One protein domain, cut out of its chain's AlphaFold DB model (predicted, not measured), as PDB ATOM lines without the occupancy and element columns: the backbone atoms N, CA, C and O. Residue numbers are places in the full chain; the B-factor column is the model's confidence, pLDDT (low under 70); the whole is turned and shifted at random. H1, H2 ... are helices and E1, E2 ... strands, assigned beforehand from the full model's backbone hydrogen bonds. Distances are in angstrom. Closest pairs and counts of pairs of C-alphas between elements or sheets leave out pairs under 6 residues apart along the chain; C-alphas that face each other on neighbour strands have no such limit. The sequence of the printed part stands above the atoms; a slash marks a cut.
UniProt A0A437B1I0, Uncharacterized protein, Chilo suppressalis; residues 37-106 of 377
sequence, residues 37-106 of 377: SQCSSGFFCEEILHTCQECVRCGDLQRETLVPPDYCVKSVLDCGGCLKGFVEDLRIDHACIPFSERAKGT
ATOM      1  N   SER A  37     -30.928  19.293  44.434       93.75
ATOM      2  CA  SER A  37     -31.843  20.321  44.955       93.75
ATOM      3  C   SER A  37     -31.843  20.469  46.485       93.75
ATOM      4  O   SER A  37     -32.275  21.500  47.004       93.75
ATOM      5  N   GLN A  38     -31.366  19.458  47.219       95.12
ATOM      6  CA  GLN A  38     -31.278  19.478  48.685       95.12
ATOM      7  C   GLN A  38     -29.986  20.139  49.181       95.12
ATOM      8  O   GLN A  38     -29.866  20.465  50.366       95.12
ATOM      9  N   CYS A  39     -29.016  20.330  48.288       93.94
ATOM     10  CA  CYS A  39     -27.746  20.953  48.601       93.94
ATOM     11  C   CYS A  39     -27.827  22.478  48.439       93.94
ATOM     12  O   CYS A  39     -28.601  23.021  47.651       93.94
ATOM     13  N   SER A  40     -27.032  23.201  49.232       93.56
ATOM     14  CA  SER A  40     -26.922  24.658  49.096       93.56
ATOM     15  C   SER A  40     -26.282  25.034  47.756       93.56
ATOM     16  O   SER A  40     -25.543  24.245  47.172       93.56
ATOM     17  N   SER A  41     -26.515  26.261  47.282       91.81
ATOM     18  CA  SER A  41     -25.907  26.763  46.043       91.81
ATOM     19  C   SER A  41     -24.383  26.596  46.057       91.81
ATOM     20  O   SER A  41     -23.728  27.047  47.000       91.81
ATOM     21  N   GLY A  42     -23.829  25.979  45.011       90.62
ATOM     22  CA  GLY A  42     -22.403  25.648  44.930       90.62
ATOM     23  C   GLY A  42     -22.036  24.270  45.490       90.62
ATOM     24  O   GLY A  42     -20.850  23.969  45.596       90.62
ATOM     25  N   PHE A  43     -23.024  23.432  45.814       94.00
ATOM     26  CA  PHE A  43     -22.833  22.034  46.187       94.00
ATOM     27  C   PHE A  43     -23.714  21.120  45.327       94.00
ATOM     28  O   PHE A  43     -24.801  21.521  44.913       94.00
ATOM     29  N   PHE A  44     -23.264  19.888  45.098       94.94
ATOM     30  CA  PHE A  44     -24.038  18.821  44.460       94.94
ATOM     31  C   PHE A  44     -24.108  17.596  45.365       94.94
ATOM     32  O   PHE A  44     -23.259  17.402  46.237       94.94
ATOM     33  N   CYS A  45     -25.121  16.765  45.167       95.81
ATOM     34  CA  CYS A  45     -25.278  15.520  45.887       95.81
ATOM     35  C   CYS A  45     -24.483  14.403  45.206       95.81
ATOM     36  O   CYS A  45     -24.733  14.042  44.056       95.81
ATOM     37  N   GLU A  46     -23.522  13.830  45.927       95.19
ATOM     38  CA  GLU A  46     -22.832  12.630  45.464       95.19
ATOM     39  C   GLU A  46     -23.727  11.408  45.707       95.19
ATOM     40  O   GLU A  46     -23.905  10.991  46.854       95.19
ATOM     41  N   GLU A  47     -24.258  10.808  44.640       93.44
ATOM     42  CA  GLU A  47     -25.237   9.709  44.712       93.44
ATOM     43  C   GLU A  47     -24.749   8.506  45.535       93.44
ATOM     44  O   GLU A  47     -25.540   7.850  46.205       93.44
ATOM     45  N   ILE A  48     -23.442   8.226  45.517       93.06
ATOM     46  CA  ILE A  48     -22.851   7.065  46.201       93.06
ATOM     47  C   ILE A  48     -22.727   7.302  47.711       93.06
ATOM     48  O   ILE A  48     -22.875   6.376  48.508       93.06
ATOM     49  N   LEU A  49     -22.404   8.534  48.110       93.81
ATOM     50  CA  LEU A  49     -22.125   8.887  49.505       93.81
ATOM     51  C   LEU A  49     -23.336   9.518  50.198       93.81
ATOM     52  O   LEU A  49     -23.342   9.605  51.424       93.81
ATOM     53  N   HIS A  50     -24.347   9.943  49.433       95.00
ATOM     54  CA  HIS A  50     -25.484  10.727  49.911       95.00
ATOM     55  C   HIS A  50     -25.039  11.966  50.695       95.00
ATOM     56  O   HIS A  50     -25.641  12.319  51.703       95.00
ATOM     57  N   THR A  51     -23.957  12.619  50.269       95.00
ATOM     58  CA  THR A  51     -23.400  13.813  50.925       95.00
ATOM     59  C   THR A  51     -23.245  14.946  49.927       95.00
ATOM     60  O   THR A  51     -22.766  14.720  48.814       95.00
ATOM     61  N   CYS A  52     -23.578  16.167  50.345       94.81
ATOM     62  CA  CYS A  52     -23.361  17.359  49.530       94.81
ATOM     63  C   CYS A  52     -21.862  17.683  49.415       94.81
ATOM     64  O   CYS A  52     -21.238  18.072  50.404       94.81
ATOM     65  N   GLN A  53     -21.283  17.566  48.225       94.19
ATOM     66  CA  GLN A  53     -19.906  17.972  47.929       94.19
ATOM     67  C   GLN A  53     -19.872  19.338  47.246       94.19
ATOM     68  O   GLN A  53     -20.828  19.726  46.583       94.19
ATOM     69  N   GLU A  54     -18.793  20.097  47.446       93.81
ATOM     70  CA  GLU A  54     -18.630  21.406  46.802       93.81
ATOM     71  C   GLU A  54     -18.399  21.225  45.296       93.81
ATOM     72  O   GLU A  54     -17.635  20.352  44.879       93.81
ATOM     73  N   CYS A  55     -19.050  22.056  44.481       94.12
ATOM     74  CA  CYS A  55     -18.826  22.095  43.041       94.12
ATOM     75  C   CYS A  55     -17.363  22.417  42.738       94.12
ATOM     76  O   CYS A  55     -16.777  23.344  43.309       94.12
ATOM     77  N   VAL A  56     -16.787  21.709  41.773       92.81
ATOM     78  CA  VAL A  56     -15.414  21.957  41.344       92.81
ATOM     79  C   VAL A  56     -15.351  23.288  40.597       92.81
ATOM     80  O   VAL A  56     -16.021  23.496  39.587       92.81
ATOM     81  N   ARG A  57     -14.511  24.212  41.065       93.25
ATOM     82  CA  ARG A  57     -14.278  25.484  40.373       93.25
ATOM     83  C   ARG A  57     -13.178  25.298  39.336       93.25
ATOM     84  O   ARG A  57     -12.000  25.266  39.683       93.25
ATOM     85  N   CYS A  58     -13.538  25.237  38.054       92.12
ATOM     86  CA  CYS A  58     -12.552  25.089  36.971       92.12
ATOM     87  C   CYS A  58     -11.480  26.196  36.978       92.12
ATOM     88  O   CYS A  58     -10.335  25.940  36.612       92.12
ATOM     89  N   GLY A  59     -11.814  27.396  37.473       89.94
ATOM     90  CA  GLY A  59     -10.857  28.490  37.650       89.94
ATOM     91  C   GLY A  59      -9.723  28.172  38.633       89.94
ATOM     92  O   GLY A  59      -8.577  28.527  38.360       89.94
ATOM     93  N   ASP A  60     -10.003  27.437  39.713       90.62
ATOM     94  CA  ASP A  60      -8.986  27.033  40.697       90.62
ATOM     95  C   ASP A  60      -8.033  25.979  40.113       90.62
ATOM     96  O   ASP A  60      -6.863  25.902  40.483       90.62
ATOM     97  N   LEU A  61      -8.523  25.210  39.136       90.62
ATOM     98  CA  LEU A  61      -7.763  24.228  38.358       90.62
ATOM     99  C   LEU A  61      -7.126  24.821  37.095       90.62
ATOM    100  O   LEU A  61      -6.550  24.082  36.298       90.62
ATOM    101  N   GLN A  62      -7.237  26.139  36.898       94.12
ATOM    102  CA  GLN A  62      -6.715  26.854  35.730       94.12
ATOM    103  C   GLN A  62      -7.233  26.292  34.392       94.12
ATOM    104  O   GLN A  62      -6.521  26.291  33.383       94.12
ATOM    105  N   ARG A  63      -8.484  25.820  34.374       93.38
ATOM    106  CA  ARG A  63      -9.185  25.291  33.198       93.38
ATOM    107  C   ARG A  63     -10.274  26.243  32.718       93.38
ATOM    108  O   ARG A  63     -10.835  27.016  33.494       93.38
ATOM    109  N   GLU A  64     -10.580  26.175  31.429       91.06
ATOM    110  CA  GLU A  64     -11.700  26.890  30.823       91.06
ATOM    111  C   GLU A  64     -13.030  26.255  31.245       91.06
ATOM    112  O   GLU A  64     -13.200  25.036  31.217       91.06
ATOM    113  N   THR A  65     -13.998  27.080  31.635       88.94
ATOM    114  CA  THR A  65     -15.351  26.610  31.937       88.94
ATOM    115  C   THR A  65     -16.156  26.582  30.639       88.94
ATOM    116  O   THR A  65     -16.493  27.639  30.111       88.94
ATOM    117  N   LEU A  66     -16.464  25.392  30.105       83.19
ATOM    118  CA  LEU A  66     -17.364  25.271  28.941       83.19
ATOM    119  C   LEU A  66     -18.836  25.429  29.323       83.19
ATOM    120  O   LEU A  66     -19.675  25.702  28.466       83.19
ATOM    121  N   VAL A  67     -19.152  25.212  30.597       82.31
ATOM    122  CA  VAL A  67     -20.527  25.124  31.071       82.31
ATOM    123  C   VAL A  67     -21.001  26.486  31.600       82.31
ATOM    124  O   VAL A  67     -20.208  27.209  32.207       82.31
ATOM    125  N   PRO A  68     -22.273  26.871  31.374       82.06
ATOM    126  CA  PRO A  68     -22.851  28.068  31.976       82.06
ATOM    127  C   PRO A  68     -22.644  28.118  33.501       82.06
ATOM    128  O   PRO A  68     -22.619  27.067  34.142       82.06
ATOM    129  N   PRO A  69     -22.553  29.321  34.098       75.75
ATOM    130  CA  PRO A  69     -22.256  29.504  35.525       75.75
ATOM    131  C   PRO A  69     -23.284  28.867  36.475       75.75
ATOM    132  O   PRO A  69     -22.990  28.695  37.653       75.75
ATOM    133  N   ASP A  70     -24.460  28.500  35.964       80.81
ATOM    134  CA  ASP A  70     -25.540  27.882  36.735       80.81
ATOM    135  C   ASP A  70     -25.401  26.355  36.870       80.81
ATOM    136  O   ASP A  70     -26.169  25.728  37.597       80.81
ATOM    137  N   TYR A  71     -24.436  25.734  36.181       88.25
ATOM    138  CA  TYR A  71     -24.210  24.294  36.260       88.25
ATOM    139  C   TYR A  71     -23.052  23.952  37.198       88.25
ATOM    140  O   TYR A  71     -21.938  24.462  37.073       88.25
ATOM    141  N   CYS A  72     -23.312  23.027  38.117       90.94
ATOM    142  CA  CYS A  72     -22.306  22.513  39.029       90.94
ATOM    143  C   CYS A  72     -21.428  21.462  38.338       90.94
ATOM    144  O   CYS A  72     -21.895  20.388  37.963       90.94
ATOM    145  N   VAL A  73     -20.140  21.763  38.201       92.81
ATOM    146  CA  VAL A  73     -19.133  20.839  37.669       92.81
ATOM    147  C   VAL A  73     -18.811  19.789  38.740       92.81
ATOM    148  O   VAL A  73     -18.325  20.138  39.822       92.81
ATOM    149  N   LYS A  74     -19.086  18.511  38.450       91.38
ATOM    150  CA  LYS A  74     -18.889  17.394  39.395       91.38
ATOM    151  C   LYS A  74     -17.467  16.830  39.328       91.38
ATOM    152  O   LYS A  74     -16.935  16.378  40.339       91.38
ATOM    153  N   SER A  75     -16.826  16.883  38.159       89.75
ATOM    154  CA  SER A  75     -15.488  16.332  37.931       89.75
ATOM    155  C   SER A  75     -14.560  17.291  37.185       89.75
ATOM    156  O   SER A  75     -14.991  18.122  36.393       89.75
ATOM    157  N   VAL A  76     -13.247  17.114  37.363       88.62
ATOM    158  CA  VAL A  76     -12.206  17.810  36.580       88.62
ATOM    159  C   VAL A  76     -12.341  17.530  35.079       88.62
ATOM    160  O   VAL A  76     -11.959  18.364  34.265       88.62
ATOM    161  N   LEU A  77     -12.912  16.379  34.711       87.31
ATOM    162  CA  LEU A  77     -13.161  15.996  33.318       87.31
ATOM    163  C   LEU A  77     -14.269  16.824  32.656       87.31
ATOM    164  O   LEU A  77     -14.287  16.938  31.435       87.31
ATOM    165  N   ASP A  78     -15.167  17.405  33.455       90.62
ATOM    166  CA  ASP A  78     -16.236  18.280  32.967       90.62
ATOM    167  C   ASP A  78     -15.727  19.716  32.756       90.62
ATOM    168  O   ASP A  78     -16.385  20.540  32.115       90.62
ATOM    169  N   CYS A  79     -14.540  20.031  33.286       91.44
ATOM    170  CA  CYS A  79     -13.833  21.251  32.941       91.44
ATOM    171  C   CYS A  79     -13.211  21.129  31.546       91.44
ATOM    172  O   CYS A  79     -12.766  20.067  31.116       91.44
ATOM    173  N   GLY A  80     -13.116  22.259  30.854       91.88
ATOM    174  CA  GLY A  80     -12.471  22.352  29.556       91.88
ATOM    175  C   GLY A  80     -10.968  22.169  29.570       91.88
ATOM    176  O   GLY A  80     -10.357  21.746  30.556       91.88
ATOM    177  N   GLY A  81     -10.366  22.545  28.443       92.62
ATOM    178  CA  GLY A  81      -8.919  22.625  28.303       92.62
ATOM    179  C   GLY A  81      -8.290  23.626  29.275       92.62
ATOM    180  O   GLY A  81      -8.968  24.429  29.918       92.62
ATOM    181  N   CYS A  82      -6.967  23.577  29.390       94.81
ATOM    182  CA  CYS A  82      -6.225  24.524  30.211       94.81
ATOM    183  C   CYS A  82      -6.357  25.958  29.677       94.81
ATOM    184  O   CYS A  82      -6.367  26.181  28.465       94.81
ATOM    185  N   LEU A  83      -6.402  26.934  30.587       94.50
ATOM    186  CA  LEU A  83      -6.362  28.354  30.240       94.50
ATOM    187  C   LEU A  83      -5.096  28.684  29.433       94.50
ATOM    188  O   LEU A  83      -4.049  28.044  29.566       94.50
ATOM    189  N   LYS A  84      -5.161  29.744  28.621       93.06
ATOM    190  CA  LYS A  84      -4.016  30.221  27.828       93.06
ATOM    191  C   LYS A  84      -2.774  30.433  28.705       93.06
ATOM    192  O   LYS A  84      -2.808  31.202  29.662       93.06
ATOM    193  N   GLY A  85      -1.667  29.787  28.334       90.69
ATOM    194  CA  GLY A  85      -0.394  29.824  29.071       90.69
ATOM    195  C   GLY A  85      -0.138  28.602  29.963       90.69
ATOM    196  O   GLY A  85       0.985  28.426  30.443       90.69
ATOM    197  N   PHE A  86      -1.138  27.736  30.121       93.00
ATOM    198  CA  PHE A  86      -1.034  26.462  30.818       93.00
ATOM    199  C   PHE A  86      -1.105  25.304  29.826       93.00
ATOM    200  O   PHE A  86      -1.737  25.399  28.774       93.00
ATOM    201  N   VAL A  87      -0.422  24.211  30.151       92.69
ATOM    202  CA  VAL A  87      -0.442  22.982  29.360       92.69
ATOM    203  C   VAL A  87      -0.823  21.827  30.267       92.69
ATOM    204  O   VAL A  87      -0.383  21.757  31.413       92.69
ATOM    205  N   GLU A  88      -1.636  20.925  29.735       91.94
ATOM    206  CA  GLU A  88      -2.054  19.719  30.433       91.94
ATOM    207  C   GLU A  88      -0.856  18.779  30.639       91.94
ATOM    208  O   GLU A  88      -0.157  18.410  29.684       91.94
ATOM    209  N   ASP A  89      -0.604  18.417  31.896       87.75
ATOM    210  CA  ASP A  89       0.350  17.381  32.267       87.75
ATOM    211  C   ASP A  89      -0.384  16.058  32.509       87.75
ATOM    212  O   ASP A  89      -1.059  15.851  33.518       87.75
ATOM    213  N   LEU A  90      -0.208  15.129  31.572       87.44
ATOM    214  CA  LEU A  90      -0.771  13.779  31.635       87.44
ATOM    215  C   LEU A  90      -0.174  12.935  32.777       87.44
ATOM    216  O   LEU A  90      -0.674  11.850  33.056       87.44
ATOM    217  N   ARG A  91       0.908  13.390  33.425       84.25
ATOM    218  CA  ARG A  91       1.562  12.652  34.518       84.25
ATOM    219  C   ARG A  91       0.896  12.857  35.874       84.25
ATOM    220  O   ARG A  91       1.088  12.020  36.750       84.25
ATOM    221  N   ILE A  92       0.177  13.963  36.063       82.31
ATOM    222  CA  ILE A  92      -0.385  14.370  37.356       82.31
ATOM    223  C   ILE A  92      -1.882  14.611  37.175       82.31
ATOM    224  O   ILE A  92      -2.319  15.753  37.170       82.31
ATOM    225  N   ASP A  93      -2.656  13.545  36.962       83.38
ATOM    226  CA  ASP A  93      -4.127  13.587  36.914       83.38
ATOM    227  C   ASP A  93      -4.697  14.743  36.072       83.38
ATOM    228  O   ASP A  93      -5.630  15.435  36.481       83.38
ATOM    229  N   HIS A  94      -4.112  14.973  34.892       84.38
ATOM    230  CA  HIS A  94      -4.525  16.042  33.984       84.38
ATOM    231  C   HIS A  94      -4.413  17.458  34.590       84.38
ATOM    232  O   HIS A  94      -5.171  18.365  34.244       84.38
ATOM    233  N   ALA A  95      -3.477  17.699  35.502       88.50
ATOM    234  CA  ALA A  95      -3.253  19.031  36.051       88.50
ATOM    235  C   ALA A  95      -2.762  20.002  34.964       88.50
ATOM    236  O   ALA A  95      -1.918  19.670  34.130       88.50
ATOM    237  N   CYS A  96      -3.278  21.229  34.990       91.69
ATOM    238  CA  CYS A  96      -2.787  22.311  34.149       91.69
ATOM    239  C   CYS A  96      -1.578  22.953  34.831       91.69
ATOM    240  O   CYS A  96      -1.702  23.512  35.918       91.69
ATOM    241  N   ILE A  97      -0.405  22.861  34.202       91.88
ATOM    242  CA  ILE A  97       0.835  23.460  34.707       91.88
ATOM    243  C   ILE A  97       1.282  24.610  33.802       91.88
ATOM    244  O   ILE A  97       1.055  24.571  32.587       91.88
ATOM    245  N   PRO A  98       1.913  25.660  34.351       90.25
ATOM    246  CA  PRO A  98       2.388  26.774  33.544       90.25
ATOM    247  C   PRO A  98       3.487  26.308  32.580       90.25
ATOM    248  O   PRO A  98       4.374  25.530  32.940       90.25
ATOM    249  N   PHE A  99       3.471  26.824  31.349       82.50
ATOM    250  CA  PHE A  99       4.446  26.453  30.309       82.50
ATOM    251  C   PHE A  99       5.912  26.647  30.750       82.50
ATOM    252  O   PHE A  99       6.801  25.898  30.340       82.50
ATOM    253  N   SER A 100       6.168  27.621  31.630       78.81
ATOM    254  CA  SER A 100       7.494  27.914  32.187       78.81
ATOM    255  C   SER A 100       8.072  26.774  33.031       78.81
ATOM    256  O   SER A 100       9.291  26.604  33.072       78.81
ATOM    257  N   GLU A 101       7.232  25.973  33.686       68.31
ATOM    258  CA  GLU A 101       7.677  24.872  34.543       68.31
ATOM    259  C   GLU A 101       7.988  23.610  33.739       68.31
ATOM    260  O   GLU A 101       8.950  22.902  34.049       68.31
ATOM    261  N   ARG A 102       7.271  23.380  32.632       63.41
ATOM    262  CA  ARG A 102       7.534  22.250  31.730       63.41
ATOM    263  C   ARG A 102       8.943  22.305  31.134       63.41
ATOM    264  O   ARG A 102       9.604  21.274  31.040       63.41
ATOM    265  N   ALA A 103       9.434  23.502  30.807       60.84
ATOM    266  CA  ALA A 103      10.796  23.705  30.305       60.84
ATOM    267  C   ALA A 103      11.884  23.451  31.367       60.84
ATOM    268  O   ALA A 103      13.036  23.181  31.033       60.84
ATOM    269  N   LYS A 104      11.531  23.517  32.655       60.53
ATOM    270  CA  LYS A 104      12.463  23.318  33.773       60.53
ATOM    271  C   LYS A 104      12.553  21.851  34.215       60.53
ATOM    272  O   LYS A 104      13.523  21.465  34.864       60.53
ATOM    273  N   GLY A 105      11.576  21.028  33.831       55.03
ATOM    274  CA  GLY A 105      11.450  19.625  34.235       55.03
ATOM    275  C   GLY A 105      12.337  18.621  33.491       55.03
ATOM    276  O   GLY A 105      12.270  17.434  33.796       55.03
ATOM    277  N   THR A 106      13.155  19.043  32.518       52.22
ATOM    278  CA  THR A 106      13.985  18.113  31.719       52.22
ATOM    279  C   THR A 106      15.465  18.086  32.124       52.22
ATOM    280  O   THR A 106      16.204  17.243  31.630       52.22
TER     281      THR A 106
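Overview. This is residues 37 to 106 of the 377 residues of an uncharacterized protein of Chilo suppressalis (UniProt A0A437B1I0). Little regular structure is here: two small hairpins, E1 with E2 and E3 with E4, lie far apart, with the looped residues 55 to 85 between them and the short helix H1 after E4. The 70 printed residues hold four strands and one helix, in order E1 E2 E3 E4 H1, mostly strand, but named elements hold only 20 residues. Both two-stranded sheets are antiparallel. The whole is loose, radius of gyration of the C-alphas 14.6 A, and only just flat, spanning 48 by 24 by 13 A.

Along the chain. Find C-alpha 43 at (-22.833, 22.034, 46.187), where E1, residues 43 to 46, begins its 9.4 A; E2, 51 to 54, runs 9.9 A. Look next at E3, 86 to 89, 9.3 A, and E4, 95 to 98, 9.9 A. H1, 99 to 102, 5.4 A, ends at (7.534, 22.250, 31.730).

Arrangement. In the hairpin E1 and E2, at 138 degrees, find N 44 and O 53 within hydrogen-bond range, 2.9 A. In the hairpin E3 and E4, at 137 degrees, N 87 and O 97 are also within it, 2.9 A. E2 and E3 are apart. The closest C-alphas of E3 and H1, Phe 86 and Phe 99, are 5.5 A apart. H1 is too short for an O i to N i+4 pair; its one O i to N i+3 pair is within range.

Size, cuts and confidence. The farthest C-alphas, Gln 38 and Thr 106, are 48.4 A apart. The printed part has no cut; E2 to E3 is a long link. Residues 101 to 106 have pLDDT under 70.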